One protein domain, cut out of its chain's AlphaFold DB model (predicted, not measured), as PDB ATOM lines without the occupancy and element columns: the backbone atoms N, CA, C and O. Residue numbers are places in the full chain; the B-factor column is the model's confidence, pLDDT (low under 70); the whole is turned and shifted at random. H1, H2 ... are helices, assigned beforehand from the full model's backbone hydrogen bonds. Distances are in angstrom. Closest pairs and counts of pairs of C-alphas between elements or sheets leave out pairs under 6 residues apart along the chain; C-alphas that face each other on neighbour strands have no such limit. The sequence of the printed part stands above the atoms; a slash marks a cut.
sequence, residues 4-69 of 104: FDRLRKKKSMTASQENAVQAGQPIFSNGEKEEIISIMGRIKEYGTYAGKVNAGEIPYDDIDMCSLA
ATOM      1  N   PHE A   4     -31.300 -26.900 -12.914       49.62
ATOM      2  CA  PHE A   4     -30.065 -27.511 -12.424       49.62
ATOM      3  C   PHE A   4     -28.958 -27.600 -13.488       49.62
ATOM      4  O   PHE A   4     -27.799 -27.352 -13.161       49.62
ATOM      5  N   ASP A   5     -29.293 -27.823 -14.765       48.91
ATOM      6  CA  ASP A   5     -28.306 -27.804 -15.860       48.91
ATOM      7  C   ASP A   5     -27.689 -26.410 -16.038       48.91
ATOM      8  O   ASP A   5     -26.489 -26.270 -16.282       48.91
ATOM      9  N   ARG A   6     -28.498 -25.355 -15.867       52.66
ATOM     10  CA  ARG A   6     -28.033 -23.959 -15.943       52.66
ATOM     11  C   ARG A   6     -27.125 -23.581 -14.773       52.66
ATOM     12  O   ARG A   6     -26.155 -22.859 -14.984       52.66
ATOM     13  N   LEU A   7     -27.402 -24.084 -13.568       49.16
ATOM     14  CA  LEU A   7     -26.539 -23.893 -12.396       49.16
ATOM     15  C   LEU A   7     -25.201 -24.621 -12.547       49.16
ATOM     16  O   LEU A   7     -24.154 -24.037 -12.273       49.16
ATOM     17  N   ARG A   8     -25.223 -25.862 -13.045       54.16
ATOM     18  CA  ARG A   8     -24.014 -26.661 -13.284       54.16
ATOM     19  C   ARG A   8     -23.126 -26.014 -14.359       54.16
ATOM     20  O   ARG A   8     -21.917 -25.903 -14.171       54.16
ATOM     21  N   LYS A   9     -23.733 -25.478 -15.426       48.50
ATOM     22  CA  LYS A   9     -23.031 -24.734 -16.488       48.50
ATOM     23  C   LYS A   9     -22.483 -23.380 -16.009       48.50
ATOM     24  O   LYS A   9     -21.362 -23.037 -16.370       48.50
ATOM     25  N   LYS A  10     -23.208 -22.647 -15.146       49.34
ATOM     26  CA  LYS A  10     -22.700 -21.414 -14.507       49.34
ATOM     27  C   LYS A  10     -21.500 -21.684 -13.592       49.34
ATOM     28  O   LYS A  10     -20.492 -21.013 -13.757       49.34
ATOM     29  N   LYS A  11     -21.566 -22.696 -12.713       52.25
ATOM     30  CA  LYS A  11     -20.442 -23.096 -11.834       52.25
ATOM     31  C   LYS A  11     -19.202 -23.538 -12.620       52.25
ATOM     32  O   LYS A  11     -18.081 -23.223 -12.238       52.25
ATOM     33  N   SER A  12     -19.402 -24.255 -13.728       46.41
ATOM     34  CA  SER A  12     -18.314 -24.692 -14.613       46.41
ATOM     35  C   SER A  12     -17.639 -23.535 -15.358       46.41
ATOM     36  O   SER A  12     -16.445 -23.635 -15.625       46.41
ATOM     37  N   MET A  13     -18.368 -22.468 -15.710       46.31
ATOM     38  CA  MET A  13     -17.784 -21.296 -16.377       46.31
ATOM     39  C   MET A  13     -17.067 -20.354 -15.396       46.31
ATOM     40  O   MET A  13     -16.037 -19.800 -15.765       46.31
ATOM     41  N   THR A  14     -17.545 -20.215 -14.153       51.97
ATOM     42  CA  THR A  14     -16.908 -19.355 -13.136       51.97
ATOM     43  C   THR A  14     -15.621 -19.955 -12.570       51.97
ATOM     44  O   THR A  14     -14.633 -19.243 -12.464       51.97
ATOM     45  N   ALA A  15     -15.566 -21.268 -12.318       49.84
ATOM     46  CA  ALA A  15     -14.366 -21.911 -11.763       49.84
ATOM     47  C   ALA A  15     -13.148 -21.871 -12.713       49.84
ATOM     48  O   ALA A  15     -12.003 -21.816 -12.269       49.84
ATOM     49  N   SER A  16     -13.374 -21.888 -14.031       46.12
ATOM     50  CA  SER A  16     -12.295 -21.718 -15.020       46.12
ATOM     51  C   SER A  16     -11.837 -20.259 -15.142       46.12
ATOM     52  O   SER A  16     -10.681 -20.015 -15.471       46.12
ATOM     53  N   GLN A  17     -12.716 -19.290 -14.862       47.41
ATOM     54  CA  GLN A  17     -12.378 -17.865 -14.847       47.41
ATOM     55  C   GLN A  17     -11.679 -17.449 -13.541       47.41
ATOM     56  O   GLN A  17     -10.723 -16.687 -13.596       47.41
ATOM     57  N   GLU A  18     -12.074 -17.987 -12.384       49.03
ATOM     58  CA  GLU A  18     -11.466 -17.678 -11.076       49.03
ATOM     59  C   GLU A  18     -10.005 -18.145 -10.975       49.03
ATOM     60  O   GLU A  18      -9.143 -17.377 -10.548       49.03
ATOM     61  N   ASN A  19      -9.689 -19.346 -11.477       48.81
ATOM     62  CA  ASN A  19      -8.306 -19.842 -11.537       48.81
ATOM     63  C   ASN A  19      -7.404 -18.975 -12.440       48.81
ATOM     64  O   ASN A  19      -6.236 -18.749 -12.129       48.81
ATOM     65  N   ALA A  20      -7.947 -18.448 -13.543       49.28
ATOM     66  CA  ALA A  20      -7.221 -17.547 -14.440       49.28
ATOM     67  C   ALA A  20      -7.007 -16.148 -13.828       49.28
ATOM     68  O   ALA A  20      -5.979 -15.518 -14.069       49.28
ATOM     69  N   VAL A  21      -7.949 -15.671 -13.008       52.44
ATOM     70  CA  VAL A  21      -7.854 -14.379 -12.309       52.44
ATOM     71  C   VAL A  21      -6.774 -14.411 -11.223       52.44
ATOM     72  O   VAL A  21      -6.043 -13.434 -11.066       52.44
ATOM     73  N   GLN A  22      -6.614 -15.536 -10.520       48.91
ATOM     74  CA  GLN A  22      -5.598 -15.681  -9.472       48.91
ATOM     75  C   GLN A  22      -4.175 -15.812 -10.052       48.91
ATOM     76  O   GLN A  22      -3.252 -15.157  -9.570       48.91
ATOM     77  N   ALA A  23      -4.004 -16.539 -11.165       48.56
ATOM     78  CA  ALA A  23      -2.738 -16.603 -11.910       48.56
ATOM     79  C   ALA A  23      -2.382 -15.285 -12.640       48.56
ATOM     80  O   ALA A  23      -1.224 -15.034 -12.978       48.56
ATOM     81  N   GLY A  24      -3.364 -14.411 -12.873       49.62
ATOM     82  CA  GLY A  24      -3.169 -13.087 -13.469       49.62
ATOM     83  C   GLY A  24      -2.644 -12.025 -12.500       49.62
ATOM     84  O   GLY A  24      -2.291 -10.932 -12.943       49.62
ATOM     85  N   GLN A  25      -2.569 -12.311 -11.195       55.00
ATOM     86  CA  GLN A  25      -2.121 -11.316 -10.225       55.00
ATOM     87  C   GLN A  25      -0.613 -11.026 -10.378       55.00
ATOM     88  O   GLN A  25       0.190 -11.959 -10.477       55.00
ATOM     89  N   PRO A  26      -0.193  -9.746 -10.412       61.72
ATOM     90  CA  PRO A  26       1.210  -9.362 -10.605       61.72
ATOM     91  C   PRO A  26       2.079  -9.592  -9.359       61.72
ATOM     92  O   PRO A  26       3.285  -9.393  -9.411       61.72
ATOM     93  N   ILE A  27       1.457  -9.991  -8.250       71.62
ATOM     94  CA  ILE A  27       2.075 -10.177  -6.934       71.62
ATOM     95  C   ILE A  27       2.847 -11.501  -6.844       71.62
ATOM     96  O   ILE A  27       3.714 -11.638  -5.993       71.62
ATOM     97  N   PHE A  28       2.536 -12.461  -7.720       72.62
ATOM     98  CA  PHE A  28       3.167 -13.778  -7.736       72.62
ATOM     99  C   PHE A  28       4.151 -13.892  -8.900       72.62
ATOM    100  O   PHE A  28       3.859 -13.478 -10.029       72.62
ATOM    101  N   SER A  29       5.299 -14.506  -8.643       80.56
ATOM    102  CA  SER A  29       6.223 -14.954  -9.681       80.56
ATOM    103  C   SER A  29       5.605 -16.072 -10.529       80.56
ATOM    104  O   SER A  29       4.624 -16.712 -10.150       80.56
ATOM    105  N   ASN A  30       6.186 -16.340 -11.701       78.25
ATOM    106  CA  ASN A  30       5.704 -17.420 -12.568       78.25
ATOM    107  C   ASN A  30       5.798 -18.798 -11.891       78.25
ATOM    108  O   ASN A  30       4.880 -19.597 -12.041       78.25
ATOM    109  N   GLY A  31       6.848 -19.042 -11.098       79.81
ATOM    110  CA  GLY A  31       6.981 -20.286 -10.333       79.81
ATOM    111  C   GLY A  31       5.888 -20.436  -9.272       79.81
ATOM    112  O   GLY A  31       5.256 -21.483  -9.181       79.81
ATOM    113  N   GLU A  32       5.584 -19.369  -8.530       76.44
ATOM    114  CA  GLU A  32       4.495 -19.384  -7.541       76.44
ATOM    115  C   GLU A  32       3.124 -19.577  -8.197       76.44
ATOM    116  O   GLU A  32       2.263 -20.269  -7.657       76.44
ATOM    117  N   LYS A  33       2.913 -19.019  -9.394       78.44
ATOM    118  CA  LYS A  33       1.675 -19.224 -10.160       78.44
ATOM    119  C   LYS A  33       1.490 -20.678 -10.575       78.44
ATOM    120  O   LYS A  33       0.381 -21.195 -10.459       78.44
ATOM    121  N   GLU A  34       2.546 -21.336 -11.041       79.75
ATOM    122  CA  GLU A  34       2.506 -22.760 -11.391       79.75
ATOM    123  C   GLU A  34       2.206 -23.634 -10.165       79.75
ATOM    124  O   GLU A  34       1.362 -24.529 -10.243       79.75
ATOM    125  N   GLU A  35       2.809 -23.327  -9.013       77.25
ATOM    126  CA  GLU A  35       2.505 -24.010  -7.750       77.25
ATOM    127  C   GLU A  35       1.040 -23.817  -7.326       77.25
ATOM    128  O   GLU A  35       0.361 -24.790  -6.991       77.25
ATOM    129  N   ILE A  36       0.515 -22.587  -7.390       78.44
ATOM    130  CA  ILE A  36      -0.892 -22.289  -7.071       78.44
ATOM    131  C   ILE A  36      -1.830 -23.076  -7.991       78.44
ATOM    132  O   ILE A  36      -2.790 -23.687  -7.518       78.44
ATOM    133  N   ILE A  37      -1.552 -23.100  -9.297       80.25
ATOM    134  CA  ILE A  37      -2.346 -23.858 -10.273       80.25
ATOM    135  C   ILE A  37      -2.314 -25.356  -9.949       80.25
ATOM    136  O   ILE A  37      -3.356 -26.012 -10.004       80.25
ATOM    137  N   SER A  38      -1.150 -25.894  -9.577       80.12
ATOM    138  CA  SER A  38      -0.996 -27.299  -9.190       80.12
ATOM    139  C   SER A  38      -1.843 -27.649  -7.961       80.12
ATOM    140  O   SER A  38      -2.610 -28.615  -7.992       80.12
ATOM    141  N   ILE A  39      -1.786 -26.820  -6.913       78.56
ATOM    142  CA  ILE A  39      -2.580 -26.995  -5.688       78.56
ATOM    143  C   ILE A  39      -4.083 -26.921  -5.996       78.56
ATOM    144  O   ILE A  39      -4.848 -27.785  -5.567       78.56
ATOM    145  N   MET A  40      -4.517 -25.933  -6.783       78.12
ATOM    146  CA  MET A  40      -5.925 -25.793  -7.179       78.12
ATOM    147  C   MET A  40      -6.414 -26.979  -8.018       78.12
ATOM    148  O   MET A  40      -7.553 -27.428  -7.852       78.12
ATOM    149  N   GLY A  41      -5.558 -27.516  -8.892       82.06
ATOM    150  CA  GLY A  41      -5.829 -28.737  -9.649       82.06
ATOM    151  C   GLY A  41      -6.096 -29.925  -8.725       82.06
ATOM    152  O   GLY A  41      -7.148 -30.554  -8.831       82.06
ATOM    153  N   ARG A  42      -5.203 -30.150  -7.756       79.50
ATOM    154  CA  ARG A  42      -5.315 -31.215  -6.747       79.50
ATOM    155  C   ARG A  42      -6.607 -31.111  -5.927       79.50
ATOM    156  O   ARG A  42      -7.361 -32.074  -5.821       79.50
ATOM    157  N   ILE A  43      -6.928 -29.913  -5.425       81.25
ATOM    158  CA  ILE A  43      -8.169 -29.653  -4.673       81.25
ATOM    159  C   ILE A  43      -9.400 -29.999  -5.518       81.25
ATOM    160  O   ILE A  43     -10.352 -30.615  -5.028       81.25
ATOM    161  N   LYS A  44      -9.393 -29.601  -6.794       84.31
ATOM    162  CA  LYS A  44     -10.491 -29.864  -7.724       84.31
ATOM    163  C   LYS A  44     -10.643 -31.353  -8.024       84.31
ATOM    164  O   LYS A  44     -11.778 -31.825  -8.120       84.31
ATOM    165  N   GLU A  45      -9.544 -32.082  -8.179       84.88
ATOM    166  CA  GLU A  45      -9.554 -33.534  -8.377       84.88
ATOM    167  C   GLU A  45     -10.203 -34.242  -7.188       84.88
ATOM    168  O   GLU A  45     -11.162 -34.988  -7.391       84.88
ATOM    169  N   TYR A  46      -9.791 -33.922  -5.961       84.62
ATOM    170  CA  TYR A  46     -10.367 -34.515  -4.747       84.62
ATOM    171  C   TYR A  46     -11.836 -34.141  -4.555       84.62
ATOM    172  O   TYR A  46     -12.673 -35.007  -4.306       84.62
ATOM    173  N   GLY A  47     -12.203 -32.877  -4.787       81.81
ATOM    174  CA  GLY A  47     -13.607 -32.458  -4.756       81.81
ATOM    175  C   GLY A  47     -14.463 -33.172  -5.810       81.81
ATOM    176  O   GLY A  47     -15.624 -33.501  -5.561       81.81
ATOM    177  N   THR A  48     -13.892 -33.457  -6.984       86.12
ATOM    178  CA  THR A  48     -14.570 -34.221  -8.038       86.12
ATOM    179  C   THR A  48     -14.713 -35.691  -7.647       86.12
ATOM    180  O   THR A  48     -15.786 -36.260  -7.834       86.12
ATOM    181  N   TYR A  49     -13.664 -36.294  -7.084       87.19
ATOM    182  CA  TYR A  49     -13.671 -37.671  -6.597       87.19
ATOM    183  C   TYR A  49     -14.717 -37.869  -5.493       87.19
ATOM    184  O   TYR A  49     -15.606 -38.706  -5.634       87.19
ATOM    185  N   ALA A  50     -14.710 -37.014  -4.467       84.00
ATOM    186  CA  ALA A  50     -15.707 -37.018  -3.400       84.00
ATOM    187  C   ALA A  50     -17.139 -36.853  -3.940       84.00
ATOM    188  O   ALA A  50     -18.068 -37.523  -3.486       84.00
ATOM    189  N   GLY A  51     -17.320 -36.003  -4.958       84.94
ATOM    190  CA  GLY A  51     -18.598 -35.846  -5.652       84.94
ATOM    191  C   GLY A  51     -19.093 -37.140  -6.307       84.94
ATOM    192  O   GLY A  51     -20.277 -37.453  -6.189       84.94
ATOM    193  N   LYS A  52     -18.199 -37.905  -6.949       87.62
ATOM    194  CA  LYS A  52     -18.517 -39.208  -7.561       87.62
ATOM    195  C   LYS A  52     -18.857 -40.268  -6.517       87.62
ATOM    196  O   LYS A  52     -19.837 -40.988  -6.692       87.62
ATOM    197  N   VAL A  53     -18.101 -40.322  -5.417       86.94
ATOM    198  CA  VAL A  53     -18.401 -41.216  -4.287       86.94
ATOM    199  C   VAL A  53     -19.795 -40.916  -3.733       86.94
ATOM    200  O   VAL A  53     -20.623 -41.813  -3.617       86.94
ATOM    201  N   ASN A  54     -20.100 -39.644  -3.464       85.69
ATOM    202  CA  ASN A  54     -21.404 -39.241  -2.936       85.69
ATOM    203  C   ASN A  54     -22.563 -39.489  -3.922       85.69
ATOM    204  O   ASN A  54     -23.704 -39.663  -3.505       85.69
ATOM    205  N   ALA A  55     -22.286 -39.510  -5.229       89.25
ATOM    206  CA  ALA A  55     -23.256 -39.885  -6.256       89.25
ATOM    207  C   ALA A  55     -23.458 -41.409  -6.384       89.25
ATOM    208  O   ALA A  55     -24.341 -41.835  -7.127       89.25
ATOM    209  N   GLY A  56     -22.669 -42.224  -5.673       89.12
ATOM    210  CA  GLY A  56     -22.698 -43.686  -5.766       89.12
ATOM    211  C   GLY A  56     -22.082 -44.231  -7.058       89.12
ATOM    212  O   GLY A  56     -22.332 -45.378  -7.415       89.12
ATOM    213  N   GLU A  57     -21.300 -43.418  -7.778       91.94
ATOM    214  CA  GLU A  57     -20.626 -43.827  -9.019       91.94
ATOM    215  C   GLU A  57     -19.404 -44.722  -8.752       91.94
ATOM    216  O   GLU A  57     -18.921 -45.389  -9.665       91.94
ATOM    217  N   ILE A  58     -18.903 -44.724  -7.513       89.44
ATOM    218  CA  ILE A  58     -17.765 -45.529  -7.064       89.44
ATOM    219  C   ILE A  58     -18.284 -46.558  -6.047       89.44
ATOM    220  O   ILE A  58     -18.909 -46.152  -5.060       89.44
ATOM    221  N   PRO A  59     -18.068 -47.869  -6.275       89.44
ATOM    222  CA  PRO A  59     -18.413 -48.913  -5.313       89.44
ATOM    223  C   PRO A  59     -17.710 -48.698  -3.976       89.44
ATOM    224  O   PRO A  59     -16.563 -48.268  -3.951       89.44
ATOM    225  N   TYR A  60     -18.378 -49.034  -2.871       83.56
ATOM    226  CA  TYR A  60     -17.857 -48.772  -1.525       83.56
ATOM    227  C   TYR A  60     -16.478 -49.399  -1.274       83.56
ATOM    228  O   TYR A  60     -15.609 -48.753  -0.696       83.56
ATOM    229  N   ASP A  61     -16.267 -50.619  -1.769       91.00
ATOM    230  CA  ASP A  61     -15.008 -51.356  -1.605       91.00
ATOM    231  C   ASP A  61     -13.851 -50.761  -2.430       91.00
ATOM    232  O   ASP A  61     -12.687 -51.008  -2.123       91.00
ATOM    233  N   ASP A  62     -14.170 -49.937  -3.435       88.25
ATOM    234  CA  ASP A  62     -13.209 -49.254  -4.307       88.25
ATOM    235  C   ASP A  62     -12.974 -47.789  -3.889       88.25
ATOM    236  O   ASP A  62     -12.285 -47.033  -4.584       88.25
ATOM    237  N   ILE A  63     -13.574 -47.351  -2.776       86.81
ATOM    238  CA  ILE A  63     -13.381 -45.999  -2.258       86.81
ATOM    239  C   ILE A  63     -11.984 -45.886  -1.651       86.81
ATOM    240  O   ILE A  63     -11.669 -46.478  -0.619       86.81
ATOM    241  N   ASP A  64     -11.176 -45.019  -2.247       83.94
ATOM    242  CA  ASP A  64      -9.941 -44.543  -1.656       83.94
ATOM    243  C   ASP A  64     -10.250 -43.449  -0.625       83.94
ATOM    244  O   ASP A  64     -10.586 -42.305  -0.953       83.94
ATOM    245  N   MET A  65     -10.129 -43.821   0.647       78.06
ATOM    246  CA  MET A  65     -10.338 -42.929   1.786       78.06
ATOM    247  C   MET A  65      -9.324 -41.772   1.807       78.06
ATOM    248  O   MET A  65      -9.677 -40.680   2.260       78.06
ATOM    249  N   CYS A  66      -8.113 -41.959   1.265       74.38
ATOM    250  CA  CYS A  66      -7.080 -40.917   1.201       74.38
ATOM    251  C   CYS A  66      -7.414 -39.820   0.178       74.38
ATOM    252  O   CYS A  66      -7.043 -38.663   0.356       74.38
ATOM    253  N   SER A  67      -8.172 -40.153  -0.869       74.62
ATOM    254  CA  SER A  67      -8.670 -39.187  -1.860       74.62
ATOM    255  C   SER A  67      -9.952 -38.457  -1.413       74.62
ATOM    256  O   SER A  67     -10.371 -37.486  -2.046       74.62
ATOM    257  N   LEU A  68     -10.601 -38.923  -0.338       74.12
ATOM    258  CA  LEU A  68     -11.806 -38.324   0.255       74.12
ATOM    259  C   LEU A  68     -11.482 -37.333   1.366       74.12
ATOM    260  O   LEU A  68     -12.052 -36.242   1.438       74.12
ATOM    261  N   ALA A  69     -10.609 -37.753   2.268       63.88
ATOM    262  CA  ALA A  69     -10.154 -36.955   3.377       63.88
ATOM    263  C   ALA A  69      -8.727 -36.550   3.024       63.88
ATOM    264  O   ALA A  69      -7.898 -37.427   2.848       63.88
TER     265      ALA A  69
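What this domain is: This is residues 4 to 69 of the 104 residues of an uncharacterized protein of Lachnospiraceae bacterium MD308 (UniProt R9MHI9). Two long helices, H1 and H2, make a flat V-shaped hairpin; residues 4 to 14 of H1 stick out, and short H3 packs on H2. The printed part has 66 residues and three named helices, H1 to H3: all helix. It is loose: radius of gyration of the C-alphas 15.2 A, spans 45 by 31 by 11 A.

How they stand to each other: H1, residues 4 to 23, touches H2, residues 30 to 54, with residues 19 to 23 alone; C-alphas 23 and 33 are closest, 5.4 A. This hairpin's helices run opposite ways at a shallow tilt of 22 degrees. H3, residues 65 to 68, apart from H1, touches H2 at residues 46 to 50 alone; C-alphas 68 and 50 are closest, 5.5 A. Every O i to N i+4 pair is within hydrogen-bond range in H2, 14 of 16 in H1.

Where its parts are: Find C-alpha 4 at (-30.065, -27.511, -12.424); H1 runs 29.4 A, H2 36.1 A, and H3 ends at C-alpha 68, (-11.806, -38.324, 0.255).

The domain as a whole: There is no cut and no long link; residues 4 to 26 and 69 have pLDDT under 70.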